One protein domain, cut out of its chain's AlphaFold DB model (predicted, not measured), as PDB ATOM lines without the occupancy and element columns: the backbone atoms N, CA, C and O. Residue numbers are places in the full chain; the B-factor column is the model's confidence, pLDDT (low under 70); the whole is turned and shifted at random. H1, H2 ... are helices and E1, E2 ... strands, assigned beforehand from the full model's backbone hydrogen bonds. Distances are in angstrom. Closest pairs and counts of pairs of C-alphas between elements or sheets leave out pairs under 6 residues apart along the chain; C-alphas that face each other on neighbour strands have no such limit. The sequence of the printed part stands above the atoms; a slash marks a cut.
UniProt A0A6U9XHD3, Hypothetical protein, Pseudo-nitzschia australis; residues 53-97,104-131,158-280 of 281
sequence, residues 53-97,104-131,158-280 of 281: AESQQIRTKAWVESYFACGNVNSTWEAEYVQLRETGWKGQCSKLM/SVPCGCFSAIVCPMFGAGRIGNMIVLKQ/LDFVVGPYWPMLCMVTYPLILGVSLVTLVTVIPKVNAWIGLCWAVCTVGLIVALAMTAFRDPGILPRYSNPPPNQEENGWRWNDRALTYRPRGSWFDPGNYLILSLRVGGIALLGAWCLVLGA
ATOM      1  N   ALA A  53     306.875 217.783  81.209       93.62
ATOM      2  CA  ALA A  53     306.105 217.356  82.372       93.62
ATOM      3  C   ALA A  53     305.644 218.551  83.224       93.62
ATOM      4  O   ALA A  53     304.477 218.611  83.619       93.62
ATOM      5  N   GLU A  54     306.524 219.525  83.469       93.44
ATOM      6  CA  GLU A  54     306.189 220.766  84.179       93.44
ATOM      7  C   GLU A  54     305.122 221.566  83.407       93.44
ATOM      8  O   GLU A  54     304.116 221.990  83.984       93.44
ATOM      9  N   SER A  55     305.256 221.673  82.083       91.06
ATOM     10  CA  SER A  55     304.277 222.332  81.209       91.06
ATOM     11  C   SER A  55     302.907 221.641  81.238       91.06
ATOM     12  O   SER A  55     301.872 222.304  81.342       91.06
ATOM     13  N   GLN A  56     302.869 220.304  81.212       93.00
ATOM     14  CA  GLN A  56     301.630 219.526  81.333       93.00
ATOM     15  C   GLN A  56     300.967 219.686  82.705       93.00
ATOM     16  O   GLN A  56     299.736 219.760  82.786       93.00
ATOM     17  N   GLN A  57     301.754 219.767  83.779       95.19
ATOM     18  CA  GLN A  57     301.238 220.019  85.123       95.19
ATOM     19  C   GLN A  57     300.623 221.415  85.231       95.19
ATOM     20  O   GLN A  57     299.495 221.537  85.708       95.19
ATOM     21  N   ILE A  58     301.306 222.449  84.728       93.50
ATOM     22  CA  ILE A  58     300.785 223.826  84.698       93.50
ATOM     23  C   ILE A  58     299.480 223.883  83.902       93.50
ATOM     24  O   ILE A  58     298.496 224.464  84.360       93.50
ATOM     25  N   ARG A  59     299.443 223.230  82.737       94.06
ATOM     26  CA  ARG A  59     298.253 223.150  81.886       94.06
ATOM     27  C   ARG A  59     297.086 222.457  82.590       94.06
ATOM     28  O   ARG A  59     295.971 222.968  82.579       94.06
ATOM     29  N   THR A  60     297.343 221.322  83.235       95.06
ATOM     30  CA  THR A  60     296.317 220.562  83.966       95.06
ATOM     31  C   THR A  60     295.795 221.351  85.159       95.06
ATOM     32  O   THR A  60     294.585 221.425  85.361       95.06
ATOM     33  N   LYS A  61     296.689 222.001  85.911       95.50
ATOM     34  CA  LYS A  61     296.320 222.878  87.021       95.50
ATOM     35  C   LYS A  61     295.439 224.032  86.539       95.50
ATOM     36  O   LYS A  61     294.344 224.204  87.058       95.50
ATOM     37  N   ALA A  62     295.859 224.747  85.494       94.44
ATOM     38  CA  ALA A  62     295.082 225.840  84.909       94.44
ATOM     39  C   ALA A  62     293.717 225.374  84.376       94.44
ATOM     40  O   ALA A  62     292.724 226.083  84.505       94.44
ATOM     41  N   TRP A  63     293.651 224.172  83.800       94.81
ATOM     42  CA  TRP A  63     292.396 223.584  83.342       94.81
ATOM     43  C   TRP A  63     291.436 223.310  84.504       94.81
ATOM     44  O   TRP A  63     290.277 223.720  84.430       94.81
ATOM     45  N   VAL A  64     291.911 222.673  85.578       95.31
ATOM     46  CA  VAL A  64     291.108 222.351  86.772       95.31
ATOM     47  C   VAL A  64     290.681 223.615  87.523       95.31
ATOM     48  O   VAL A  64     289.535 223.707  87.955       95.31
ATOM     49  N   GLU A  65     291.570 224.601  87.635       95.00
ATOM     50  CA  GLU A  65     291.320 225.871  88.333       95.00
ATOM     51  C   GLU A  65     290.518 226.882  87.491       95.00
ATOM     52  O   GLU A  65     290.062 227.899  88.013       95.00
ATOM     53  N   SER A  66     290.313 226.623  86.194       95.38
ATOM     54  CA  SER A  66     289.539 227.512  85.322       95.38
ATOM     55  C   SER A  66     288.086 227.614  85.781       95.38
ATOM     56  O   SER A  66     287.358 226.617  85.822       95.38
ATOM     57  N   TYR A  67     287.633 228.848  86.015       96.19
ATOM     58  CA  TYR A  67     286.238 229.159  86.328       96.19
ATOM     59  C   TYR A  67     285.276 228.818  85.178       96.19
ATOM     60  O   TYR A  67     284.110 228.518  85.412       96.19
ATOM     61  N   PHE A  68     285.741 228.863  83.928       97.25
ATOM     62  CA  PHE A  68     284.913 228.582  82.755       97.25
ATOM     63  C   PHE A  68     285.005 227.112  82.342       97.25
ATOM     64  O   PHE A  68     286.053 226.478  82.490       97.25
ATOM     65  N   ALA A  69     283.913 226.591  81.779       96.06
ATOM     66  CA  ALA A  69     283.800 225.233  81.259       96.06
ATOM     67  C   ALA A  69     284.607 225.058  79.959       96.06
ATOM     68  O   ALA A  69     284.054 225.045  78.852       96.06
ATOM     69  N   CYS A  70     285.925 224.927  80.098       95.62
ATOM     70  CA  CYS A  70     286.859 224.700  79.001       95.62
ATOM     71  C   CYS A  70     287.476 223.299  79.035       95.62
ATOM     72  O   CYS A  70     287.523 222.626  80.066       95.62
ATOM     73  N   GLY A  71     287.924 222.840  77.870       94.38
ATOM     74  CA  GLY A  71     288.747 221.650  77.730       94.38
ATOM     75  C   GLY A  71     290.194 221.917  78.134       94.38
ATOM     76  O   GLY A  71     290.620 223.061  78.295       94.38
ATOM     77  N   ASN A  72     290.958 220.838  78.278       94.50
ATOM     78  CA  ASN A  72     292.376 220.914  78.592       94.50
ATOM     79  C   ASN A  72     293.139 221.491  77.386       94.50
ATOM     80  O   ASN A  72     293.444 220.754  76.451       94.50
ATOM     81  N   VAL A  73     293.442 222.789  77.393       91.75
ATOM     82  CA  VAL A  73     294.226 223.509  76.369       91.75
ATOM     83  C   VAL A  73     295.341 224.318  77.027       91.75
ATOM     84  O   VAL A  73     295.322 224.523  78.239       91.75
ATOM     85  N   ASN A  74     296.310 224.790  76.240       91.75
ATOM     86  CA  ASN A  74     297.348 225.688  76.748       91.75
ATOM     87  C   ASN A  74     296.702 226.973  77.293       91.75
ATOM     88  O   ASN A  74     295.830 227.557  76.650       91.75
ATOM     89  N   SER A  75     297.120 227.403  78.484       88.88
ATOM     90  CA  SER A  75     296.511 228.533  79.197       88.88
ATOM     91  C   SER A  75     296.777 229.885  78.533       88.88
ATOM     92  O   SER A  75     295.989 230.811  78.694       88.88
ATOM     93  N   THR A  76     297.863 230.005  77.765       91.75
ATOM     94  CA  THR A  76     298.243 231.235  77.064       91.75
ATOM     95  C   THR A  76     298.458 230.989  75.573       91.75
ATOM     96  O   THR A  76     298.697 229.868  75.117       91.75
ATOM     97  N   TRP A  77     298.350 232.061  74.789       87.94
ATOM     98  CA  TRP A  77     298.685 232.053  73.364       87.94
ATOM     99  C   TRP A  77     300.190 231.898  73.119       87.94
ATOM    100  O   TRP A  77     300.590 231.255  72.155       87.94
ATOM    101  N   GLU A  78     301.016 232.422  74.024       88.38
ATOM    102  CA  GLU A  78     302.474 232.310  73.956       88.38
ATOM    103  C   GLU A  78     302.953 230.863  74.126       88.38
ATOM    104  O   GLU A  78     303.787 230.404  73.351       88.38
ATOM    105  N   ALA A  79     302.376 230.106  75.066       89.00
ATOM    106  CA  ALA A  79     302.727 228.698  75.255       89.00
ATOM    107  C   ALA A  79     302.411 227.854  74.005       89.00
ATOM    108  O   ALA A  79     303.199 226.997  73.610       89.00
ATOM    109  N   GLU A  80     301.286 228.128  73.337       86.12
ATOM    110  CA  GLU A  80     300.978 227.498  72.048       86.12
ATOM    111  C   GLU A  80     301.930 227.957  70.938       86.12
ATOM    112  O   GLU A  80     302.357 227.137  70.132       86.12
ATOM    113  N   TYR A  81     302.309 229.237  70.909       84.81
ATOM    114  CA  TYR A  81     303.282 229.744  69.944       84.81
ATOM    115  C   TYR A  81     304.642 229.045  70.065       84.81
ATOM    116  O   TYR A  81     305.205 228.630  69.051       84.81
ATOM    117  N   VAL A  82     305.159 228.885  71.289       86.62
ATOM    118  CA  VAL A  82     306.424 228.179  71.554       86.62
ATOM    119  C   VAL A  82     306.329 226.729  71.090       86.62
ATOM    120  O   VAL A  82     307.169 226.287  70.308       86.62
ATOM    121  N   GLN A  83     305.244 226.037  71.449       84.75
ATOM    122  CA  GLN A  83     305.001 224.665  71.010       84.75
ATOM    123  C   GLN A  83     304.973 224.549  69.475       84.75
ATOM    124  O   GLN A  83     305.624 223.675  68.909       84.75
ATOM    125  N   LEU A  84     304.272 225.454  68.782       81.25
ATOM    126  CA  LEU A  84     304.208 225.484  67.313       81.25
ATOM    127  C   LEU A  84     305.557 225.821  66.662       81.25
ATOM    128  O   LEU A  84     305.854 225.372  65.549       81.25
ATOM    129  N   ARG A  85     306.372 226.648  67.322       83.50
ATOM    130  CA  ARG A  85     307.720 226.987  66.861       83.50
ATOM    131  C   ARG A  85     308.634 225.764  66.925       83.50
ATOM    132  O   ARG A  85     309.376 225.533  65.973       83.50
ATOM    133  N   GLU A  86     308.553 224.987  68.001       85.25
ATOM    134  CA  GLU A  86     309.365 223.787  68.231       85.25
ATOM    135  C   GLU A  86     308.947 222.612  67.339       85.25
ATOM    136  O   GLU A  86     309.805 221.950  66.755       85.25
ATOM    137  N   THR A  87     307.643 222.389  67.133       81.81
ATOM    138  CA  THR A  87     307.138 221.296  66.277       81.81
ATOM    139  C   THR A  87     307.305 221.545  64.773       81.81
ATOM    140  O   THR A  87     306.984 220.676  63.958       81.81
ATOM    141  N   GLY A  88     307.823 222.710  64.377       74.94
ATOM    142  CA  GLY A  88     308.041 223.066  62.980       74.94
ATOM    143  C   GLY A  88     306.797 223.660  62.317       74.94
ATOM    144  O   GLY A  88     306.132 223.027  61.491       74.94
ATOM    145  N   TRP A  89     306.557 224.943  62.594       68.50
ATOM    146  CA  TRP A  89     305.491 225.786  62.029       68.50
ATOM    147  C   TRP A  89     305.251 225.615  60.519       68.50
ATOM    148  O   TRP A  89     304.111 225.621  60.054       68.50
ATOM    149  N   LYS A  90     306.322 225.465  59.724       62.16
ATOM    150  CA  LYS A  90     306.258 225.485  58.251       62.16
ATOM    151  C   LYS A  90     305.515 224.298  57.623       62.16
ATOM    152  O   LYS A  90     305.190 224.379  56.444       62.16
ATOM    153  N   GLY A  91     305.243 223.223  58.366       57.28
ATOM    154  CA  GLY A  91     304.598 222.024  57.818       57.28
ATOM    155  C   GLY A  91     303.211 221.717  58.373       57.28
ATOM    156  O   GLY A  91     302.442 221.036  57.703       57.28
ATOM    157  N   GLN A  92     302.871 222.179  59.580       55.69
ATOM    158  CA  GLN A  92     301.634 221.739  60.230       55.69
ATOM    159  C   GLN A  92     300.393 222.488  59.748       55.69
ATOM    160  O   GLN A  92     299.385 221.830  59.549       55.69
ATOM    161  N   CYS A  93     300.447 223.793  59.451       54.91
ATOM    162  CA  CYS A  93     299.255 224.503  58.955       54.91
ATOM    163  C   CYS A  93     298.780 224.017  57.579       54.91
ATOM    164  O   CYS A  93     297.580 224.033  57.325       54.91
ATOM    165  N   SER A  94     299.689 223.546  56.711       55.31
ATOM    166  CA  SER A  94     299.284 222.910  55.448       55.31
ATOM    167  C   SER A  94     298.838 221.464  55.672       55.31
ATOM    168  O   SER A  94     297.787 221.076  55.181       55.31
ATOM    169  N   LYS A  95     299.561 220.681  56.490       55.47
ATOM    170  CA  LYS A  95     299.195 219.283  56.787       55.47
ATOM    171  C   LYS A  95     297.886 219.143  57.572       55.47
ATOM    172  O   LYS A  95     297.251 218.098  57.492       55.47
ATOM    173  N   LEU A  96     297.466 220.174  58.310       54.09
ATOM    174  CA  LEU A  96     296.181 220.204  59.018       54.09
ATOM    175  C   LEU A  96     294.981 220.240  58.058       54.09
ATOM    176  O   LEU A  96     293.906 219.777  58.426       54.09
ATOM    177  N   MET A  97     295.162 220.777  56.846       53.78
ATOM    178  CA  MET A  97     294.115 220.842  55.817       53.78
ATOM    179  C   MET A  97     293.932 219.494  55.099       53.78
ATOM    180  O   MET A  97     292.837 219.207  54.630       53.78
ATOM    181  N   SER A 104     290.803 220.434  64.160       52.53
ATOM    182  CA  SER A 104     291.704 221.500  64.586       52.53
ATOM    183  C   SER A 104     291.672 222.636  63.568       52.53
ATOM    184  O   SER A 104     292.060 222.459  62.418       52.53
ATOM    185  N   VAL A 105     291.205 223.801  64.006       53.62
ATOM    186  CA  VAL A 105     291.071 225.013  63.195       53.62
ATOM    187  C   VAL A 105     292.458 225.603  62.849       53.62
ATOM    188  O   VAL A 105     293.172 226.025  63.758       53.62
ATOM    189  N   PRO A 106     292.850 225.702  61.561       52.50
ATOM    190  CA  PRO A 106     294.225 226.030  61.142       52.50
ATOM    191  C   PRO A 106     294.660 227.511  61.234       52.50
ATOM    192  O   PRO A 106     295.719 227.860  60.723       52.50
ATOM    193  N   CYS A 107     293.905 228.416  61.870       58.47
ATOM    194  CA  CYS A 107     294.194 229.866  61.819       58.47
ATOM    195  C   CYS A 107     294.752 230.481  63.125       58.47
ATOM    196  O   CYS A 107     294.943 231.694  63.210       58.47
ATOM    197  N   GLY A 108     295.069 229.669  64.143       64.50
ATOM    198  CA  GLY A 108     295.566 230.162  65.440       64.50
ATOM    199  C   GLY A 108     296.899 230.924  65.379       64.50
ATOM    200  O   GLY A 108     297.185 231.734  66.251       64.50
ATOM    201  N   CYS A 109     297.688 230.732  64.322       75.19
ATOM    202  CA  CYS A 109     299.006 231.333  64.125       75.19
ATOM    203  C   CYS A 109     299.057 232.855  64.295       75.19
ATOM    204  O   CYS A 109     299.926 233.379  64.989       75.19
ATOM    205  N   PHE A 110     298.139 233.579  63.654       80.44
ATOM    206  CA  PHE A 110     298.145 235.039  63.731       80.44
ATOM    207  C   PHE A 110     297.631 235.517  65.090       80.44
ATOM    208  O   PHE A 110     298.190 236.442  65.676       80.44
ATOM    209  N   SER A 111     296.624 234.832  65.636       81.81
ATOM    210  CA  SER A 111     296.145 235.066  66.998       81.81
ATOM    211  C   SER A 111     297.264 234.865  68.021       81.81
ATOM    212  O   SER A 111     297.422 235.700  68.904       81.81
ATOM    213  N   ALA A 112     298.108 233.846  67.857       83.81
ATOM    214  CA  ALA A 112     299.229 233.578  68.748       83.81
ATOM    215  C   ALA A 112     300.288 234.696  68.756       83.81
ATOM    216  O   ALA A 112     300.923 234.926  69.778       83.81
ATOM    217  N   ILE A 113     300.441 235.422  67.644       85.38
ATOM    218  CA  ILE A 113     301.371 236.556  67.523       85.38
ATOM    219  C   ILE A 113     300.739 237.846  68.058       85.38
ATOM    220  O   ILE A 113     301.385 238.622  68.759       85.38
ATOM    221  N   VAL A 114     299.473 238.092  67.720       87.75
ATOM    222  CA  VAL A 114     298.825 239.384  67.966       87.75
ATOM    223  C   VAL A 114     298.155 239.466  69.338       87.75
ATOM    224  O   VAL A 114     298.173 240.523  69.961       87.75
ATOM    225  N   CYS A 115     297.611 238.368  69.867       89.31
ATOM    226  CA  CYS A 115     296.934 238.375  71.170       89.31
ATOM    227  C   CYS A 115     297.860 238.735  72.345       89.31
ATOM    228  O   CYS A 115     297.429 239.533  73.181       89.31
ATOM    229  N   PRO A 116     299.120 238.246  72.414       87.25
ATOM    230  CA  PRO A 116     300.057 238.675  73.454       87.25
ATOM    231  C   PRO A 116     300.341 240.181  73.420       87.25
ATOM    232  O   PRO A 116     300.455 240.801  74.472       87.25
ATOM    233  N   MET A 117     300.379 240.793  72.228       89.06
ATOM    234  CA  MET A 117     300.620 242.235  72.069       89.06
ATOM    235  C   MET A 117     299.505 243.087  72.692       89.06
ATOM    236  O   MET A 117     299.770 244.171  73.204       89.06
ATOM    237  N   PHE A 118     298.269 242.588  72.678       89.31
ATOM    238  CA  PHE A 118     297.114 243.265  73.271       89.31
ATOM    239  C   PHE A 118     296.830 242.844  74.720       89.31
ATOM    240  O   PHE A 118     295.854 243.314  75.300       89.31
ATOM    241  N   GLY A 119     297.641 241.953  75.306       92.19
ATOM    242  CA  GLY A 119     297.375 241.391  76.632       92.19
ATOM    243  C   GLY A 119     296.059 240.609  76.698       92.19
ATOM    244  O   GLY A 119     295.434 240.539  77.755       92.19
ATOM    245  N   ALA A 120     295.603 240.061  75.568       93.81
ATOM    246  CA  ALA A 120     294.332 239.359  75.507       93.81
ATOM    247  C   ALA A 120     294.427 238.002  76.219       93.81
ATOM    248  O   ALA A 120     295.359 237.222  76.001       93.81
ATOM    249  N   GLY A 121     293.431 237.710  77.054       93.81
ATOM    250  CA  GLY A 121     293.297 236.426  77.729       93.81
ATOM    251  C   GLY A 121     292.884 235.308  76.772       93.81
ATOM    252  O   GLY A 121     292.471 235.538  75.630       93.81
ATOM    253  N   ARG A 122     292.959 234.069  77.257       93.88
ATOM    254  CA  ARG A 122     292.553 232.873  76.516       93.88
ATOM    255  C   ARG A 122     291.634 232.005  77.365       93.88
ATOM    256  O   ARG A 122     291.942 231.720  78.517       93.88
ATOM    257  N   ILE A 123     290.532 231.557  76.771       95.12
ATOM    258  CA  ILE A 123     289.628 230.561  77.357       95.12
ATOM    259  C   ILE A 123     289.283 229.560  76.257       95.12
ATOM    260  O   ILE A 123     288.620 229.911  75.282       95.12
ATOM    261  N   GLY A 124     289.755 228.315  76.375       92.62
ATOM    262  CA  GLY A 124     289.681 227.376  75.251       92.62
ATOM    263  C   GLY A 124     290.485 227.913  74.059       92.62
ATOM    264  O   GLY A 124     291.616 228.370  74.221       92.62
ATOM    265  N   ASN A 125     289.880 227.924  72.873       91.50
ATOM    266  CA  ASN A 125     290.420 228.612  71.692       91.50
ATOM    267  C   ASN A 125     289.813 230.005  71.456       91.50
ATOM    268  O   ASN A 125     290.031 230.600  70.401       91.50
ATOM    269  N   MET A 126     289.063 230.539  72.423       93.56
ATOM    270  CA  MET A 126     288.502 231.886  72.348       93.56
ATOM    271  C   MET A 126     289.454 232.908  72.966       93.56
ATOM    272  O   MET A 126     290.212 232.611  73.896       93.56
ATOM    273  N   ILE A 127     289.379 234.134  72.457       94.81
ATOM    274  CA  ILE A 127     290.202 235.259  72.892       94.81
ATOM    275  C   ILE A 127     289.351 236.177  73.749       94.81
ATOM    276  O   ILE A 127     288.280 236.614  73.329       94.81
ATOM    277  N   VAL A 128     289.842 236.481  74.942       95.69
ATOM    278  CA  VAL A 128     289.173 237.359  75.899       95.69
ATOM    279  C   VAL A 128     289.850 238.717  75.844       95.69
ATOM    280  O   VAL A 128     290.955 238.888  76.350       95.69
ATOM    281  N   LEU A 129     289.192 239.692  75.219       94.94
ATOM    282  CA  LEU A 129     289.707 241.063  75.150       94.94
ATOM    283  C   LEU A 129     289.433 241.831  76.441       94.94
ATOM    284  O   LEU A 129     290.208 242.700  76.827       94.94
ATOM    285  N   LYS A 130     288.315 241.524  77.105       95.50
ATOM    286  CA  LYS A 130     287.927 242.165  78.358       95.50
ATOM    287  C   LYS A 130     287.133 241.211  79.234       95.50
ATOM    288  O   LYS A 130     286.164 240.595  78.786       95.50
ATOM    289  N   GLN A 131     287.524 241.171  80.499       96.19
ATOM    290  CA  GLN A 131     286.859 240.432  81.557       96.19
ATOM    291  C   GLN A 131     286.525 241.402  82.691       96.19
ATOM    292  O   GLN A 131     287.379 242.178  83.123       96.19
ATOM    293  N   LEU A 158     282.637 237.599  81.048       95.69
ATOM    294  CA  LEU A 158     283.269 237.900  79.775       95.69
ATOM    295  C   LEU A 158     282.480 239.011  79.082       95.69
ATOM    296  O   LEU A 158     281.313 238.822  78.742       95.69
ATOM    297  N   ASP A 159     283.107 240.173  78.904       94.44
ATOM    298  CA  ASP A 159     282.470 241.318  78.241       94.44
ATOM    299  C   ASP A 159     282.697 241.261  76.729       94.44
ATOM    300  O   ASP A 159     281.767 241.439  75.946       94.44
ATOM    301  N   PHE A 160     283.946 241.005  76.329       94.81
ATOM    302  CA  PHE A 160     284.363 240.959  74.935       94.81
ATOM    303  C   PHE A 160     285.143 239.680  74.676       94.81
ATOM    304  O   PHE A 160     286.279 239.519  75.136       94.81
ATOM    305  N   VAL A 161     284.513 238.786  73.921       95.19
ATOM    306  CA  VAL A 161     285.084 237.510  73.503       95.19
ATOM    307  C   VAL A 161     285.077 237.472  71.990       95.19
ATOM    308  O   VAL A 161     284.085 237.842  71.368       95.19
ATOM    309  N   VAL A 162     286.180 237.021  71.405       94.69
ATOM    310  CA  VAL A 162     286.303 236.880  69.956       94.69
ATOM    311  C   VAL A 162     286.713 235.464  69.613       94.69
ATOM    312  O   VAL A 162     287.510 234.836  70.317       94.69
ATOM    313  N   GLY A 163     286.142 234.955  68.528       92.31
ATOM    314  CA  GLY A 163     286.499 233.648  68.000       92.31
ATOM    315  C   GLY A 163     287.934 233.596  67.463       92.31
ATOM    316  O   GLY A 163     288.537 234.634  67.169       92.31
ATOM    317  N   PRO A 164     288.473 232.387  67.241       87.44
ATOM    318  CA  PRO A 164     289.833 232.197  66.730       87.44
ATOM    319  C   PRO A 164     290.065 232.827  65.343       87.44
ATOM    320  O   PRO A 164     291.204 233.133  64.994       87.44
ATOM    321  N   TYR A 165     288.998 233.062  64.570       87.31
ATOM    322  CA  TYR A 165     289.028 233.633  63.215       87.31
ATOM    323  C   TYR A 165     288.983 235.167  63.155       87.31
ATOM    324  O   TYR A 165     288.907 235.739  62.065       87.31
ATOM    325  N   TRP A 166     289.043 235.860  64.293       91.25
ATOM    326  CA  TRP A 166     289.026 237.322  64.304       91.25
ATOM    327  C   TRP A 166     290.108 237.990  63.440       91.25
ATOM    328  O   TRP A 166     289.805 239.046  62.883       91.25
ATOM    329  N   PRO A 167     291.326 237.432  63.236       89.06
ATOM    330  CA  PRO A 167     292.300 238.108  62.398       89.06
ATOM    331  C   PRO A 167     291.881 238.121  60.940       89.06
ATOM    332  O   PRO A 167     292.086 239.113  60.256       89.06
ATOM    333  N   MET A 168     291.257 237.039  60.471       90.00
ATOM    334  CA  MET A 168     290.708 236.978  59.122       90.00
ATOM    335  C   MET A 168     289.579 238.000  58.967       90.00
ATOM    336  O   MET A 168     289.530 238.717  57.971       90.00
ATOM    337  N   LEU A 169     288.732 238.145  59.988       91.44
ATOM    338  CA  LEU A 169     287.695 239.174  59.999       91.44
ATOM    339  C   LEU A 169     288.302 240.591  59.919       91.44
ATOM    340  O   LEU A 169     287.920 241.382  59.059       91.44
ATOM    341  N   CYS A 170     289.280 240.896  60.778       92.50
ATOM    342  CA  CYS A 170     289.933 242.206  60.873       92.50
ATOM    343  C   CYS A 170     290.814 242.563  59.674       92.50
ATOM    344  O   CYS A 170     290.791 243.707  59.236       92.50
ATOM    345  N   MET A 171     291.572 241.608  59.138       92.25
ATOM    346  CA  MET A 171     292.577 241.857  58.098       92.25
ATOM    347  C   MET A 171     292.073 241.569  56.685       92.25
ATOM    348  O   MET A 171     292.644 242.083  55.728       92.25
ATOM    349  N   VAL A 172     291.017 240.764  56.530       93.19
ATOM    350  CA  VAL A 172     290.477 240.401  55.211       93.19
ATOM    351  C   VAL A 172     289.063 240.936  55.045       93.19
ATOM    352  O   VAL A 172     288.812 241.719  54.133       93.19
ATOM    353  N   THR A 173     288.136 240.565  55.929       94.88
ATOM    354  CA  THR A 173     286.715 240.888  55.747       94.88
ATOM    355  C   THR A 173     286.442 242.390  55.822       94.88
ATOM    356  O   THR A 173     285.840 242.935  54.897       94.88
ATOM    357  N   TYR A 174     286.904 243.086  56.868       95.75
ATOM    358  CA  TYR A 174     286.670 244.531  56.982       95.75
ATOM    359  C   TYR A 174     287.356 245.343  55.873       95.75
ATOM    360  O   TYR A 174     286.671 246.173  55.275       95.75
ATOM    361  N   PRO A 175     288.638 245.113  55.520       96.94
ATOM    362  CA  PRO A 175     289.271 245.836  54.419       96.94
ATOM    363  C   PRO A 175     288.611 245.572  53.068       96.94
ATOM    364  O   PRO A 175     288.489 246.498  52.272       96.94
ATOM    365  N   LEU A 176     288.133 244.349  52.813       96.81
ATOM    366  CA  LEU A 176     287.404 244.033  51.586       96.81
ATOM    367  C   LEU A 176     286.073 244.795  51.519       96.81
ATOM    368  O   LEU A 176     285.793 245.447  50.514       96.81
ATOM    369  N   ILE A 177     285.278 244.753  52.596       96.19
ATOM    370  CA  ILE A 177     283.992 245.459  52.670       96.19
ATOM    371  C   ILE A 177     284.218 246.962  52.524       96.19
ATOM    372  O   ILE A 177     283.608 247.578  51.656       96.19
ATOM    373  N   LEU A 178     285.111 247.549  53.322       96.06
ATOM    374  CA  LEU A 178     285.394 248.984  53.300       96.06
ATOM    375  C   LEU A 178     286.020 249.425  51.977       96.06
ATOM    376  O   LEU A 178     285.638 250.465  51.456       96.06
ATOM    377  N   GLY A 179     286.938 248.640  51.415       97.06
ATOM    378  CA  GLY A 179     287.620 248.949  50.163       97.06
ATOM    379  C   GLY A 179     286.662 248.970  48.977       97.06
ATOM    380  O   GLY A 179     286.583 249.976  48.272       97.06
ATOM    381  N   VAL A 180     285.878 247.902  48.787       97.38
ATOM    382  CA  VAL A 180     284.871 247.846  47.713       97.38
ATOM    383  C   VAL A 180     283.817 248.935  47.914       97.38
ATOM    384  O   VAL A 180     283.489 249.648  46.966       97.38
ATOM    385  N   SER A 181     283.361 249.126  49.154       96.69
ATOM    386  CA  SER A 181     282.380 250.156  49.503       96.69
ATOM    387  C   SER A 181     282.896 251.568  49.200       96.69
ATOM    388  O   SER A 181     282.195 252.376  48.588       96.69
ATOM    389  N   LEU A 182     284.144 251.873  49.552       96.50
ATOM    390  CA  LEU A 182     284.763 253.168  49.284       96.50
ATOM    391  C   LEU A 182     284.922 253.421  47.780       96.50
ATOM    392  O   LEU A 182     284.619 254.516  47.307       96.50
ATOM    393  N   VAL A 183     285.330 252.406  47.010       98.00
ATOM    394  CA  VAL A 183     285.418 252.513  45.546       98.00
ATOM    395  C   VAL A 183     284.042 252.801  44.943       98.00
ATOM    396  O   VAL A 183     283.926 253.691  44.098       98.00
ATOM    397  N   THR A 184     282.980 252.126  45.398       96.38
ATOM    398  CA  THR A 184     281.612 252.420  44.939       96.38
ATOM    399  C   THR A 184     281.149 253.820  45.341       96.38
ATOM    400  O   THR A 184     280.553 254.523  44.521       96.38
ATOM    401  N   LEU A 185     281.488 254.268  46.555       94.56
ATOM    402  CA  LEU A 185     281.156 255.603  47.054       94.56
ATOM    403  C   LEU A 185     281.807 256.699  46.199       94.56
ATOM    404  O   LEU A 185     281.163 257.688  45.878       94.56
ATOM    405  N   VAL A 186     283.059 256.518  45.775       96.56
ATOM    406  CA  VAL A 186     283.779 257.530  44.983       96.56
ATOM    407  C   VAL A 186     283.380 257.502  43.504       96.56
ATOM    408  O   VAL A 186     283.281 258.552  42.874       96.56
ATOM    409  N   THR A 187     283.152 256.322  42.922       97.75
ATOM    410  CA  THR A 187     282.989 256.184  41.459       97.75
ATOM    411  C   THR A 187     281.537 256.227  40.978       97.75
ATOM    412  O   THR A 187     281.275 256.693  39.862       97.75
ATOM    413  N   VAL A 188     280.592 255.746  41.792       96.31
ATOM    414  CA  VAL A 188     279.184 255.574  41.402       96.31
ATOM    415  C   VAL A 188     278.302 256.662  42.007       96.31
ATOM    416  O   VAL A 188     277.478 257.233  41.295       96.31
ATOM    417  N   ILE A 189     278.488 256.992  43.291       94.44
ATOM    418  CA  ILE A 189     277.575 257.895  44.015       94.44
ATOM    419  C   ILE A 189     277.485 259.311  43.430       94.44
ATOM    420  O   ILE A 189     276.368 259.819  43.356       94.44
ATOM    421  N   PRO A 190     278.562 259.934  42.911       95.75
ATOM    422  CA  PRO A 190     278.455 261.251  42.277       95.75
ATOM    423  C   PRO A 190     277.535 261.292  41.048       95.75
ATOM    424  O   PRO A 190     277.166 262.374  40.599       95.75
ATOM    425  N   LYS A 191     277.184 260.130  40.477       97.12
ATOM    426  CA  LYS A 191     276.334 260.011  39.283       97.12
ATOM    427  C   LYS A 191     274.865 259.732  39.610       97.12
ATOM    428  O   LYS A 191     274.044 259.734  38.698       97.12
ATOM    429  N   VAL A 192     274.530 259.455  40.871       96.50
ATOM    430  CA  VAL A 192     273.172 259.099  41.311       96.50
ATOM    431  C   VAL A 192     272.640 260.106  42.331       96.50
ATOM    432  O   VAL A 192     273.374 260.929  42.871       96.50
ATOM    433  N   ASN A 193     271.338 260.044  42.607       97.06
ATOM    434  CA  ASN A 193     270.697 260.905  43.600       97.06
ATOM    435  C   ASN A 193     271.327 260.727  44.992       97.06
ATOM    436  O   ASN A 193     271.504 259.601  45.459       97.06
ATOM    437  N   ALA A 194     271.577 261.837  45.696       95.00
ATOM    438  CA  ALA A 194     272.220 261.840  47.016       95.00
ATOM    439  C   ALA A 194     271.504 260.954  48.057       95.00
ATOM    440  O   ALA A 194     272.156 260.319  48.882       95.00
ATOM    441  N   TRP A 195     270.173 260.846  47.978       95.19
ATOM    442  CA  TRP A 195     269.372 259.968  48.839       95.19
ATOM    443  C   TRP A 195     269.736 258.486  48.706       95.19
ATOM    444  O   TRP A 195     269.782 257.777  49.709       95.19
ATOM    445  N   ILE A 196     270.050 258.029  47.488       93.50
ATOM    446  CA  ILE A 196     270.486 256.647  47.243       93.50
ATOM    447  C   ILE A 196     271.841 256.418  47.917       93.50
ATOM    448  O   ILE A 196     272.034 255.402  48.582       93.50
ATOM    449  N   GLY A 197     272.755 257.387  47.803       93.88
ATOM    450  CA  GLY A 197     274.056 257.329  48.467       93.88
ATOM    451  C   GLY A 197     273.950 257.296  49.994       93.88
ATOM    452  O   GLY A 197     274.637 256.502  50.634       93.88
ATOM    453  N   LEU A 198     273.051 258.096  50.578       94.00
ATOM    454  CA  LEU A 198     272.785 258.092  52.018       94.00
ATOM    455  C   LEU A 198     272.222 256.743  52.488       94.00
ATOM    456  O   LEU A 198     272.738 256.174  53.448       94.00
ATOM    457  N   CYS A 199     271.203 256.216  51.802       93.94
ATOM    458  CA  CYS A 199     270.609 254.914  52.122       93.94
ATOM    459  C   CYS A 199     271.663 253.797  52.067       93.94
ATOM    460  O   CYS A 199     271.821 253.026  53.012       93.94
ATOM    461  N   TRP A 200     272.469 253.776  51.004       93.81
ATOM    462  CA  TRP A 200     273.568 252.828  50.862       93.81
ATOM    463  C   TRP A 200     274.613 252.950  51.986       93.81
ATOM    464  O   TRP A 200     275.078 251.933  52.511       93.81
ATOM    465  N   ALA A 201     274.964 254.175  52.396       94.44
ATOM    466  CA  ALA A 201     275.912 254.402  53.483       94.44
ATOM    467  C   ALA A 201     275.366 253.875  54.821       94.44
ATOM    468  O   ALA A 201     276.087 253.191  55.548       94.44
ATOM    469  N   VAL A 202     274.084 254.120  55.111       94.94
ATOM    470  CA  VAL A 202     273.403 253.593  56.306       94.94
ATOM    471  C   VAL A 202     273.396 252.063  56.303       94.94
ATOM    472  O   VAL A 202     273.755 251.457  57.310       94.94
ATOM    473  N   CYS A 203     273.071 251.429  55.172       93.94
ATOM    474  CA  CYS A 203     273.102 249.970  55.037       93.94
ATOM    475  C   CYS A 203     274.510 249.396  55.250       93.94
ATOM    476  O   CYS A 203     274.673 248.407  55.964       93.94
ATOM    477  N   THR A 204     275.537 250.032  54.681       94.38
ATOM    478  CA  THR A 204     276.937 249.600  54.833       94.38
ATOM    479  C   THR A 204     277.411 249.722  56.283       94.38
ATOM    480  O   THR A 204     277.995 248.783  56.825       94.38
ATOM    481  N   VAL A 205     277.121 250.843  56.949       94.75
ATOM    482  CA  VAL A 205     277.439 251.030  58.376       94.75
ATOM    483  C   VAL A 205     276.677 250.021  59.234       94.75
ATOM    484  O   VAL A 205     277.263 249.403  60.121       94.75
ATOM    485  N   GLY A 206     275.397 249.796  58.935       93.69
ATOM    486  CA  GLY A 206     274.569 248.787  59.588       93.69
ATOM    487  C   GLY A 206     275.151 247.381  59.499       93.69
ATOM    488  O   GLY A 206     275.267 246.697  60.515       93.69
ATOM    489  N   LEU A 207     275.594 246.983  58.305       93.25
ATOM    490  CA  LEU A 207     276.270 245.708  58.070       93.25
ATOM    491  C   LEU A 207     277.549 245.581  58.911       93.25
ATOM    492  O   LEU A 207     277.767 244.546  59.536       93.25
ATOM    493  N   ILE A 208     278.379 246.625  58.958       94.56
ATOM    494  CA  ILE A 208     279.624 246.643  59.745       94.56
ATOM    495  C   ILE A 208     279.324 246.506  61.241       94.56
ATOM    496  O   ILE A 208     279.961 245.702  61.921       94.56
ATOM    497  N   VAL A 209     278.343 247.253  61.756       93.75
ATOM    498  CA  VAL A 209     277.931 247.173  63.165       93.75
ATOM    499  C   VAL A 209     277.370 245.791  63.484       93.75
ATOM    500  O   VAL A 209     277.740 245.210  64.502       93.75
ATOM    501  N   ALA A 210     276.536 245.225  62.609       90.94
ATOM    502  CA  ALA A 210     276.014 243.873  62.775       90.94
ATOM    503  C   ALA A 210     277.149 242.836  62.813       90.94
ATOM    504  O   ALA A 210     277.196 242.012  63.727       90.94
ATOM    505  N   LEU A 211     278.117 242.919  61.892       92.12
ATOM    506  CA  LEU A 211     279.296 242.051  61.892       92.12
ATOM    507  C   LEU A 211     280.107 242.199  63.183       92.12
ATOM    508  O   LEU A 211     280.420 241.190  63.812       92.12
ATOM    509  N   ALA A 212     280.365 243.422  63.645       91.81
ATOM    510  CA  ALA A 212     281.065 243.658  64.905       91.81
ATOM    511  C   ALA A 212     280.301 243.064  66.101       91.81
ATOM    512  O   ALA A 212     280.868 242.324  66.903       91.81
ATOM    513  N   MET A 213     278.992 243.307  66.195       90.50
ATOM    514  CA  MET A 213     278.159 242.763  67.269       90.50
ATOM    515  C   MET A 213     278.085 241.235  67.248       90.50
ATOM    516  O   MET A 213     277.946 240.634  68.307       90.50
ATOM    517  N   THR A 214     278.158 240.594  66.080       90.25
ATOM    518  CA  THR A 214     278.207 239.125  65.999       90.25
ATOM    519  C   THR A 214     279.589 238.566  66.332       90.25
ATOM    520  O   THR A 214     279.678 237.530  66.982       90.25
ATOM    521  N   ALA A 215     280.661 239.261  65.944       92.06
ATOM    522  CA  ALA A 215     282.029 238.796  66.127       92.06
ATOM    523  C   ALA A 215     282.554 238.956  67.561       92.06
ATOM    524  O   ALA A 215     283.309 238.104  68.023       92.06
ATOM    525  N   PHE A 216     282.171 240.037  68.249       92.12
ATOM    526  CA  PHE A 216     282.684 240.397  69.580       92.12
ATOM    527  C   PHE A 216     281.761 239.990  70.738       92.12
ATOM    528  O   PHE A 216     281.968 240.410  71.879       92.12
ATOM    529  N   ARG A 217     280.712 239.215  70.456       90.06
ATOM    530  CA  ARG A 217     279.722 238.810  71.455       90.06
ATOM    531  C   ARG A 217     280.094 237.477  72.087       90.06
ATOM    532  O   ARG A 217     280.512 236.549  71.405       90.06
ATOM    533  N   ASP A 218     279.868 237.384  73.396       92.12
ATOM    534  CA  ASP A 218     279.974 236.128  74.135       92.12
ATOM    535  C   ASP A 218     279.034 235.073  73.511       92.12
ATOM    536  O   ASP A 218     277.812 235.281  73.495       92.12
ATOM    537  N   PRO A 219     279.571 233.942  73.007       91.50
ATOM    538  CA  PRO A 219     278.768 232.871  72.424       91.50
ATOM    539  C   PRO A 219     277.940 232.097  73.467       91.50
ATOM    540  O   PRO A 219     277.245 231.148  73.111       91.50
ATOM    541  N   GLY A 220     277.996 232.485  74.744       93.50
ATOM    542  CA  GLY A 220     277.316 231.820  75.846       93.50
ATOM    543  C   GLY A 220     278.218 230.786  76.508       93.50
ATOM    544  O   GLY A 220     277.792 229.646  76.708       93.50
ATOM    545  N   ILE A 221     279.463 231.170  76.813       95.44
ATOM    546  CA  ILE A 221     280.418 230.305  77.515       95.44
ATOM    547  C   ILE A 221     279.885 230.029  78.923       95.44
ATOM    548  O   ILE A 221     279.632 230.944  79.707       95.44
ATOM    549  N   LEU A 222     279.700 228.751  79.245       95.81
ATOM    550  CA  LEU A 222     279.196 228.348  80.553       95.81
ATOM    551  C   LEU A 222     280.307 228.382  81.616       95.81
ATOM    552  O   LEU A 222     281.456 228.033  81.323       95.81
ATOM    553  N   PRO A 223     279.989 228.767  82.863       96.12
ATOM    554  CA  PRO A 223     280.892 228.552  83.982       96.12
ATOM    555  C   PRO A 223     280.996 227.054  84.310       96.12
ATOM    556  O   PRO A 223     280.141 226.248  83.932       96.12
ATOM    557  N   ARG A 224     282.074 226.683  84.996       96.06
ATOM    558  CA  ARG A 224     282.336 225.329  85.481       96.06
ATOM    559  C   ARG A 224     281.484 225.061  86.725       96.06
ATOM    560  O   ARG A 224     281.457 225.861  87.655       96.06
ATOM    561  N   TYR A 225     280.837 223.903  86.751       95.19
ATOM    562  CA  TYR A 225     280.021 223.400  87.848       95.19
ATOM    563  C   TYR A 225     280.516 222.018  88.270       95.19
ATOM    564  O   TYR A 225     280.437 221.059  87.496       95.19
ATOM    565  N   SER A 226     280.992 221.911  89.511       94.69
ATOM    566  CA  SER A 226     281.394 220.628  90.101       94.69
ATOM    567  C   SER A 226     280.198 219.761  90.486       94.69
ATOM    568  O   SER A 226     280.306 218.545  90.440       94.69
ATOM    569  N   ASN A 227     279.060 220.378  90.818       94.25
ATOM    570  CA  ASN A 227     277.797 219.714  91.137       94.25
ATOM    571  C   ASN A 227     276.641 220.436  90.422       94.25
ATOM    572  O   ASN A 227     276.757 221.641  90.171       94.25
ATOM    573  N   PRO A 228     275.538 219.743  90.085       93.06
ATOM    574  CA  PRO A 228     274.339 220.405  89.584       93.06
ATOM    575  C   PRO A 228     273.770 221.374  90.646       93.06
ATOM    576  O   PRO A 228     273.868 221.085  91.841       93.06
ATOM    577  N   PRO A 229     273.185 222.522  90.253       89.25
ATOM    578  CA  PRO A 229     272.575 223.457  91.198       89.25
ATOM    579  C   PRO A 229     271.429 222.800  91.995       89.25
ATOM    580  O   PRO A 229     270.591 222.136  91.383       89.25
ATOM    581  N   PRO A 230     271.323 223.031  93.320       83.56
ATOM    582  CA  PRO A 230     270.440 222.272  94.220       83.56
ATOM    583  C   PRO A 230     268.931 222.449  93.967       83.56
ATOM    584  O   PRO A 230     268.139 221.634  94.423       83.56
ATOM    585  N   ASN A 231     268.525 223.481  93.219       80.69
ATOM    586  CA  ASN A 231     267.118 223.813  92.954       80.69
ATOM    587  C   ASN A 231     266.673 223.507  91.515       80.69
ATOM    588  O   ASN A 231     265.635 223.997  91.071       80.69
ATOM    589  N   GLN A 232     267.472 222.767  90.746       82.31
ATOM    590  CA  GLN A 232     267.120 222.388  89.379       82.31
ATOM    591  C   GLN A 232     266.888 220.886  89.287       82.31
ATOM    592  O   GLN A 232     267.590 220.106  89.924       82.31
ATOM    593  N   GLU A 233     265.905 220.486  88.477       83.62
ATOM    594  CA  GLU A 233     265.604 219.077  88.229       83.62
ATOM    595  C   GLU A 233     266.887 218.327  87.837       83.62
ATOM    596  O   GLU A 233     267.525 218.658  86.832       83.62
ATOM    597  N   GLU A 234     267.254 217.300  88.610       76.00
ATOM    598  CA  GLU A 234     268.477 216.504  88.404       76.00
ATOM    599  C   GLU A 234     268.582 215.974  86.960       76.00
ATOM    600  O   GLU A 234     269.659 215.924  86.366       76.00
ATOM    601  N   ASN A 235     267.435 215.691  86.333       83.19
ATOM    602  CA  ASN A 235     267.326 215.207  84.954       83.19
ATOM    603  C   ASN A 235     267.762 216.225  83.877       83.19
ATOM    604  O   ASN A 235     267.908 215.866  82.694       83.19
ATOM    605  N   GLY A 236     267.937 217.494  84.252       92.38
ATOM    606  CA  GLY A 236     268.315 218.597  83.373       92.38
ATOM    607  C   GLY A 236     269.819 218.742  83.136       92.38
ATOM    608  O   GLY A 236     270.208 219.368  82.148       92.38
ATOM    609  N   TRP A 237     270.664 218.149  83.980       95.38
ATOM    610  CA  TRP A 237     272.117 218.316  83.915       95.38
ATOM    611  C   TRP A 237     272.814 217.037  83.464       95.38
ATOM    612  O   TRP A 237     272.378 215.925  83.743       95.38
ATOM    613  N   ARG A 238     273.900 217.186  82.704       95.62
ATOM    614  CA  ARG A 238     274.724 216.064  82.238       95.62
ATOM    615  C   ARG A 238     276.187 216.353  82.520       95.62
ATOM    616  O   ARG A 238     276.650 217.461  82.252       95.62
ATOM    617  N   TRP A 239     276.908 215.362  83.026       96.25
ATOM    618  CA  TRP A 239     278.355 215.444  83.185       96.25
ATOM    619  C   TRP A 239     279.058 215.433  81.819       96.25
ATOM    620  O   TRP A 239     278.605 214.781  80.873       96.25
ATOM    621  N   ASN A 240     280.154 216.180  81.702       96.31
ATOM    622  CA  ASN A 240     281.024 216.173  80.534       96.31
ATOM    623  C   ASN A 240     282.475 215.912  80.955       96.31
ATOM    624  O   ASN A 240     283.105 216.784  81.549       96.31
ATOM    625  N   ASP A 241     283.026 214.762  80.563       95.69
ATOM    626  CA  ASP A 241     284.397 214.368  80.922       95.69
ATOM    627  C   ASP A 241     285.476 215.255  80.290       95.69
ATOM    628  O   ASP A 241     286.524 215.488  80.883       95.69
ATOM    629  N   ARG A 242     285.230 215.794  79.089       94.62
ATOM    630  CA  ARG A 242     286.226 216.603  78.361       94.62
ATOM    631  C   ARG A 242     286.448 217.973  78.985       94.62
ATOM    632  O   ARG A 242     287.523 218.541  78.825       94.62
ATOM    633  N   ALA A 243     285.431 218.509  79.650       95.25
ATOM    634  CA  ALA A 243     285.491 219.785  80.349       95.25
ATOM    635  C   ALA A 243     285.443 219.627  81.877       95.25
ATOM    636  O   ALA A 243     285.567 220.629  82.570       95.25
ATOM    637  N   LEU A 244     285.288 218.405  82.403       96.12
ATOM    638  CA  LEU A 244     285.142 218.085  83.831       96.12
ATOM    639  C   LEU A 244     284.116 218.984  84.539       96.12
ATOM    640  O   LEU A 244     284.433 219.685  85.500       96.12
ATOM    641  N   THR A 245     282.899 219.036  84.000       96.62
ATOM    642  CA  THR A 245     281.830 219.894  84.525       96.62
ATOM    643  C   THR A 245     280.452 219.344  84.197       96.62
ATOM    644  O   THR A 245     280.247 218.711  83.156       96.62
ATOM    645  N   TYR A 246     279.479 219.668  85.044       96.88
ATOM    646  CA  TYR A 246     278.069 219.536  84.704       96.88
ATOM    647  C   TYR A 246     277.647 220.639  83.730       96.88
ATOM    648  O   TYR A 246     278.095 221.783  83.830       96.88
ATOM    649  N   ARG A 247     276.784 220.290  82.771       96.06
ATOM    650  CA  ARG A 247     276.196 221.228  81.807       96.06
ATOM    651  C   ARG A 247     274.676 221.047  81.698       96.06
ATOM    652  O   ARG A 247     274.214 219.902  81.764       96.06
ATOM    653  N   PRO A 248     273.898 222.123  81.490       95.94
ATOM    654  CA  PRO A 248     272.448 222.033  81.350       95.94
ATOM    655  C   PRO A 248     272.041 221.466  79.980       95.94
ATOM    656  O   PRO A 248     272.812 221.492  79.012       95.94
ATOM    657  N   ARG A 249     270.800 220.985  79.857       93.56
ATOM    658  CA  ARG A 249     270.197 220.621  78.561       93.56
ATOM    659  C   ARG A 249     270.231 221.800  77.582       93.56
ATOM    660  O   ARG A 249     270.081 222.953  77.966       93.56
ATOM    661  N   GLY A 250     270.448 221.496  76.302       92.69
ATOM    662  CA  GLY A 250     270.594 222.504  75.244       92.69
ATOM    663  C   GLY A 250     271.993 223.119  75.135       92.69
ATOM    664  O   GLY A 250     272.240 223.883  74.207       92.69
ATOM    665  N   SER A 251     272.921 222.763  76.030       95.44
ATOM    666  CA  SER A 251     274.345 223.071  75.869       95.44
ATOM    667  C   SER A 251     275.112 221.896  75.258       95.44
ATOM    668  O   SER A 251     274.782 220.725  75.481       95.44
ATOM    669  N   TRP A 252     276.160 222.191  74.490       95.50
ATOM    670  CA  TRP A 252     277.030 221.183  73.882       95.50
ATOM    671  C   TRP A 252     278.500 221.569  74.032       95.50
ATOM    672  O   TRP A 252     278.839 222.723  74.270       95.50
ATOM    673  N   PHE A 253     279.372 220.564  73.947       95.69
ATOM    674  CA  PHE A 253     280.817 220.766  73.948       95.69
ATOM    675  C   PHE A 253     281.260 220.893  72.499       95.69
ATOM    676  O   PHE A 253     281.017 219.979  71.709       95.69
ATOM    677  N   ASP A 254     281.890 222.008  72.170       93.75
ATOM    678  CA  ASP A 254     282.458 222.253  70.859       93.75
ATOM    679  C   ASP A 254     283.927 221.792  70.840       93.75
ATOM    680  O   ASP A 254     284.759 222.388  71.533       93.75
ATOM    681  N   PRO A 255     284.275 220.739  70.075       90.31
ATOM    682  CA  PRO A 255     285.649 220.262  69.976       90.31
ATOM    683  C   PRO A 255     286.588 221.251  69.276       90.31
ATOM    684  O   PRO A 255     287.783 221.205  69.546       90.31
ATOM    685  N   GLY A 256     286.081 222.139  68.412       85.88
ATOM    686  CA  GLY A 256     286.910 223.132  67.725       85.88
ATOM    687  C   GLY A 256     287.351 224.256  68.661       85.88
ATOM    688  O   GLY A 256     288.495 224.709  68.606       85.88
ATOM    689  N   ASN A 257     286.460 224.665  69.571       88.69
ATOM    690  CA  ASN A 257     286.731 225.724  70.541       88.69
ATOM    691  C   ASN A 257     287.208 225.218  71.912       88.69
ATOM    692  O   ASN A 257     287.728 226.008  72.696       88.69
ATOM    693  N   TYR A 258     287.060 223.919  72.197       92.75
ATOM    694  CA  TYR A 258     287.278 223.306  73.514       92.75
ATOM    695  C   TYR A 258     286.463 223.989  74.618       92.75
ATOM    696  O   TYR A 258     286.975 224.260  75.703       92.75
ATOM    697  N   LEU A 259     285.194 224.290  74.345       94.50
ATOM    698  CA  LEU A 259     284.303 224.987  75.277       94.50
ATOM    699  C   LEU A 259     282.923 224.354  75.312       94.50
ATOM    700  O   LEU A 259     282.474 223.761  74.331       94.50
ATOM    701  N   ILE A 260     282.231 224.519  76.438       95.38
ATOM    702  CA  ILE A 260     280.794 224.267  76.503       95.38
ATOM    703  C   ILE A 260     280.044 225.566  76.220       95.38
ATOM    704  O   ILE A 260     280.189 226.553  76.944       95.38
ATOM    705  N   LEU A 261     279.222 225.534  75.174       94.44
ATOM    706  CA  LEU A 261     278.410 226.660  74.727       94.44
ATOM    707  C   LEU A 261     276.938 226.410  75.051       94.44
ATOM    708  O   LEU A 261     276.442 225.287  74.930       94.44
ATOM    709  N   SER A 262     276.238 227.468  75.454       93.50
ATOM    710  CA  SER A 262     274.789 227.478  75.638       93.50
ATOM    711  C   SER A 262     274.149 228.412  74.620       93.50
ATOM    712  O   SER A 262     274.492 229.594  74.551       93.50
ATOM    713  N   LEU A 263     273.190 227.899  73.842       85.88
ATOM    714  CA  LEU A 263     272.445 228.706  72.880       85.88
ATOM    715  C   LEU A 263     271.579 229.739  73.620       85.88
ATOM    716  O   LEU A 263     270.446 229.462  74.013       85.88
ATOM    717  N   ARG A 264     272.087 230.961  73.795       80.38
ATOM    718  CA  ARG A 264     271.261 232.085  74.251       80.38
ATOM    719  C   ARG A 264     270.403 232.577  73.088       80.38
ATOM    720  O   ARG A 264     270.864 233.335  72.239       80.38
ATOM    721  N   VAL A 265     269.125 232.201  73.097       69.12
ATOM    722  CA  VAL A 265     268.117 232.585  72.082       69.12
ATOM    723  C   VAL A 265     267.955 234.113  71.942       69.12
ATOM    724  O   VAL A 265     267.491 234.605  70.916       69.12
ATOM    725  N   GLY A 266     268.427 234.903  72.914       62.12
ATOM    726  CA  GLY A 266     268.331 236.369  72.914       62.12
ATOM    727  C   GLY A 266     269.096 237.116  71.805       62.12
ATOM    728  O   GLY A 266     269.013 238.339  71.748       62.12
ATOM    729  N   GLY A 267     269.853 236.436  70.936       57.19
ATOM    730  CA  GLY A 267     270.544 237.069  69.802       57.19
ATOM    731  C   GLY A 267     269.666 237.319  68.567       57.19
ATOM    732  O   GLY A 267     269.920 238.262  67.821       57.19
ATOM    733  N   ILE A 268     268.615 236.519  68.359       59.19
ATOM    734  CA  ILE A 268     267.814 236.550  67.117       59.19
ATOM    735  C   ILE A 268     266.953 237.825  67.023       59.19
ATOM    736  O   ILE A 268     266.681 238.317  65.929       59.19
ATOM    737  N   ALA A 269     266.598 238.428  68.160       60.16
ATOM    738  CA  ALA A 269     265.749 239.620  68.203       60.16
ATOM    739  C   ALA A 269     266.359 240.845  67.485       60.16
ATOM    740  O   ALA A 269     265.626 241.641  66.903       60.16
ATOM    741  N   LEU A 270     267.691 240.982  67.467       59.34
ATOM    742  CA  LEU A 270     268.362 242.114  66.810       59.34
ATOM    743  C   LEU A 270     268.341 242.011  65.279       59.34
ATOM    744  O   LEU A 270     268.222 243.032  64.606       59.34
ATOM    745  N   LEU A 271     268.395 240.794  64.731       59.34
ATOM    746  CA  LEU A 271     268.238 240.569  63.291       59.34
ATOM    747  C   LEU A 271     266.800 240.860  62.845       59.34
ATOM    748  O   LEU A 271     266.598 241.497  61.815       59.34
ATOM    749  N   GLY A 272     265.807 240.485  63.661       61.81
ATOM    750  CA  GLY A 272     264.404 240.823  63.408       61.81
ATOM    751  C   GLY A 272     264.150 242.335  63.367       61.81
ATOM    752  O   GLY A 272     263.447 242.814  62.481       61.81
ATOM    753  N   ALA A 273     264.777 243.099  64.267       63.47
ATOM    754  CA  ALA A 273     264.658 244.558  64.291       63.47
ATOM    755  C   ALA A 273     265.279 245.225  63.050       63.47
ATOM    756  O   ALA A 273     264.685 246.141  62.486       63.47
ATOM    757  N   TRP A 274     266.432 244.744  62.576       63.28
ATOM    758  CA  TRP A 274     267.054 245.261  61.351       63.28
ATOM    759  C   TRP A 274     266.266 244.911  60.085       63.28
ATOM    760  O   TRP A 274     266.125 245.757  59.202       63.28
ATOM    761  N   CYS A 275     265.687 243.709  60.007       60.31
ATOM    762  CA  CYS A 275     264.778 243.351  58.916       60.31
ATOM    763  C   CYS A 275     263.520 244.232  58.890       60.31
ATOM    764  O   CYS A 275     263.055 244.579  57.809       60.31
ATOM    765  N   LEU A 276     262.996 244.633  60.053       65.88
ATOM    766  CA  LEU A 276     261.857 245.555  60.135       65.88
ATOM    767  C   LEU A 276     262.205 246.964  59.639       65.88
ATOM    768  O   LEU A 276     261.391 247.581  58.962       65.88
ATOM    769  N   VAL A 277     263.415 247.455  59.924       61.06
ATOM    770  CA  VAL A 277     263.875 248.766  59.430       61.06
ATOM    771  C   VAL A 277     264.069 248.751  57.911       61.06
ATOM    772  O   VAL A 277     263.702 249.712  57.244       61.06
ATOM    773  N   LEU A 278     264.589 247.658  57.347       58.34
ATOM    774  CA  LEU A 278     264.764 247.523  55.896       58.34
ATOM    775  C   LEU A 278     263.455 247.242  55.143       58.34
ATOM    776  O   LEU A 278     263.371 247.553  53.964       58.34
ATOM    777  N   GLY A 279     262.441 246.675  55.801       54.00
ATOM    778  CA  GLY A 279     261.116 246.458  55.211       54.00
ATOM    779  C   GLY A 279     260.206 247.692  55.206       54.00
ATOM    780  O   GLY A 279     259.126 247.633  54.626       54.00
ATOM    781  N   ALA A 280     260.611 248.782  55.868       52.38
ATOM    782  CA  ALA A 280     259.832 250.017  55.992       52.38
ATOM    783  C   ALA A 280     260.332 251.175  55.101       52.38
ATOM    784  O   ALA A 280     259.699 252.232  55.091       52.38
TER     785      ALA A 280
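AT A GLANCE: This is residues 53 to 97, 104 to 131 and 158 to 280 of the 281 residues of the protein "Hypothetical protein" of Pseudo-nitzschia australis (UniProt A0A6U9XHD3). A long helical hairpin, H5 and H6, runs away from a loose body of small parts, with H7 alongside H6. In the body, the small sheet E1 E2 E3 sits at the root of the hairpin, with H4 and then H2 beyond one end of it; two strand hairpins, E4 with E5 and E6 with E7, lie on another side, and H1 lies away from the other helices. The printed part has 196 residues, with seven named helices and seven named strands in the order H1 H2 H3 H4 E1 E2 E3 H5 H6 E4 E5 E6 E7 H7; the class is mixed, and the three sheets are antiparallel. The whole is loose, with a radius of gyration of the C-alphas of 21.1 A and spans of 67 by 49 by 29 A.

IN THESE COORDINATES: H1, residues 53 to 65, begins at C-alpha 53 (306.105, 217.356, 82.372) and is 18.1 A long. H2 is residues 77 to 86, H3 89 to 97 and H4 108 to 117. E1 is residues 121 to 123, E2 126 to 131 and E3 158 to 162. H5, residues 166 to 187, measures 30.2 A, and H6, residues 194 to 215, 31.5 A. E4 is residues 237 to 240, E5 245 to 248, E6 251 to 254 and E7 259 to 262. H7, residues 265 to 278, is 22.3 A long and ends at C-alpha 278 (264.764, 247.523, 55.896).

HOW THE PARTS SIT: In the sheet E1 E2 E3, N 121 and O 128 are 2.8 A apart, and N 129 and O 160 2.9 A, within hydrogen-bond range. H4 only grazes this sheet, with residues 111 to 116. H2 and H4 touch at a steep tilt of 52 degrees, opposite ways, closest at the C-alphas of Trp 77 and Ala 112, 4.9 A. H5 and H6 touch at a shallow tilt of 1 degrees, opposite ways, closest at the C-alphas of Trp 166 and Ala 215, 7.4 A. H6 and H7 are near each other. In the hairpin E4 and E5, N 238 and O 247 are 2.9 A apart; in the hairpin E6 and E7, N 254 and O 259 are 2.8 A apart. H1 and H2 are apart. Every O i to N i+4 pair is within hydrogen-bond range in H1, H2 and H6, against 4 of 6 in H4, 16 of 18 in H5, 7 of 10 in H7 and 2 of 5 in H3, where 2 of 6 O i to N i+3 pairs are.

THE WHOLE: The C-alphas farthest apart, of Ala 53 and Asn 193, are 68.2 A apart. Residues 98 to 103 and 132 to 157 are not printed; the gaps between C-alphas are 9.1 A and 4.7 A. The links H1 to H2 and H6 to E4 are long. Residues 190 to 196, of which 194 to 196 belong to H6, stand free. Confidence is under 70 in residues 89 to 97, 104 to 108 and 265 to 280.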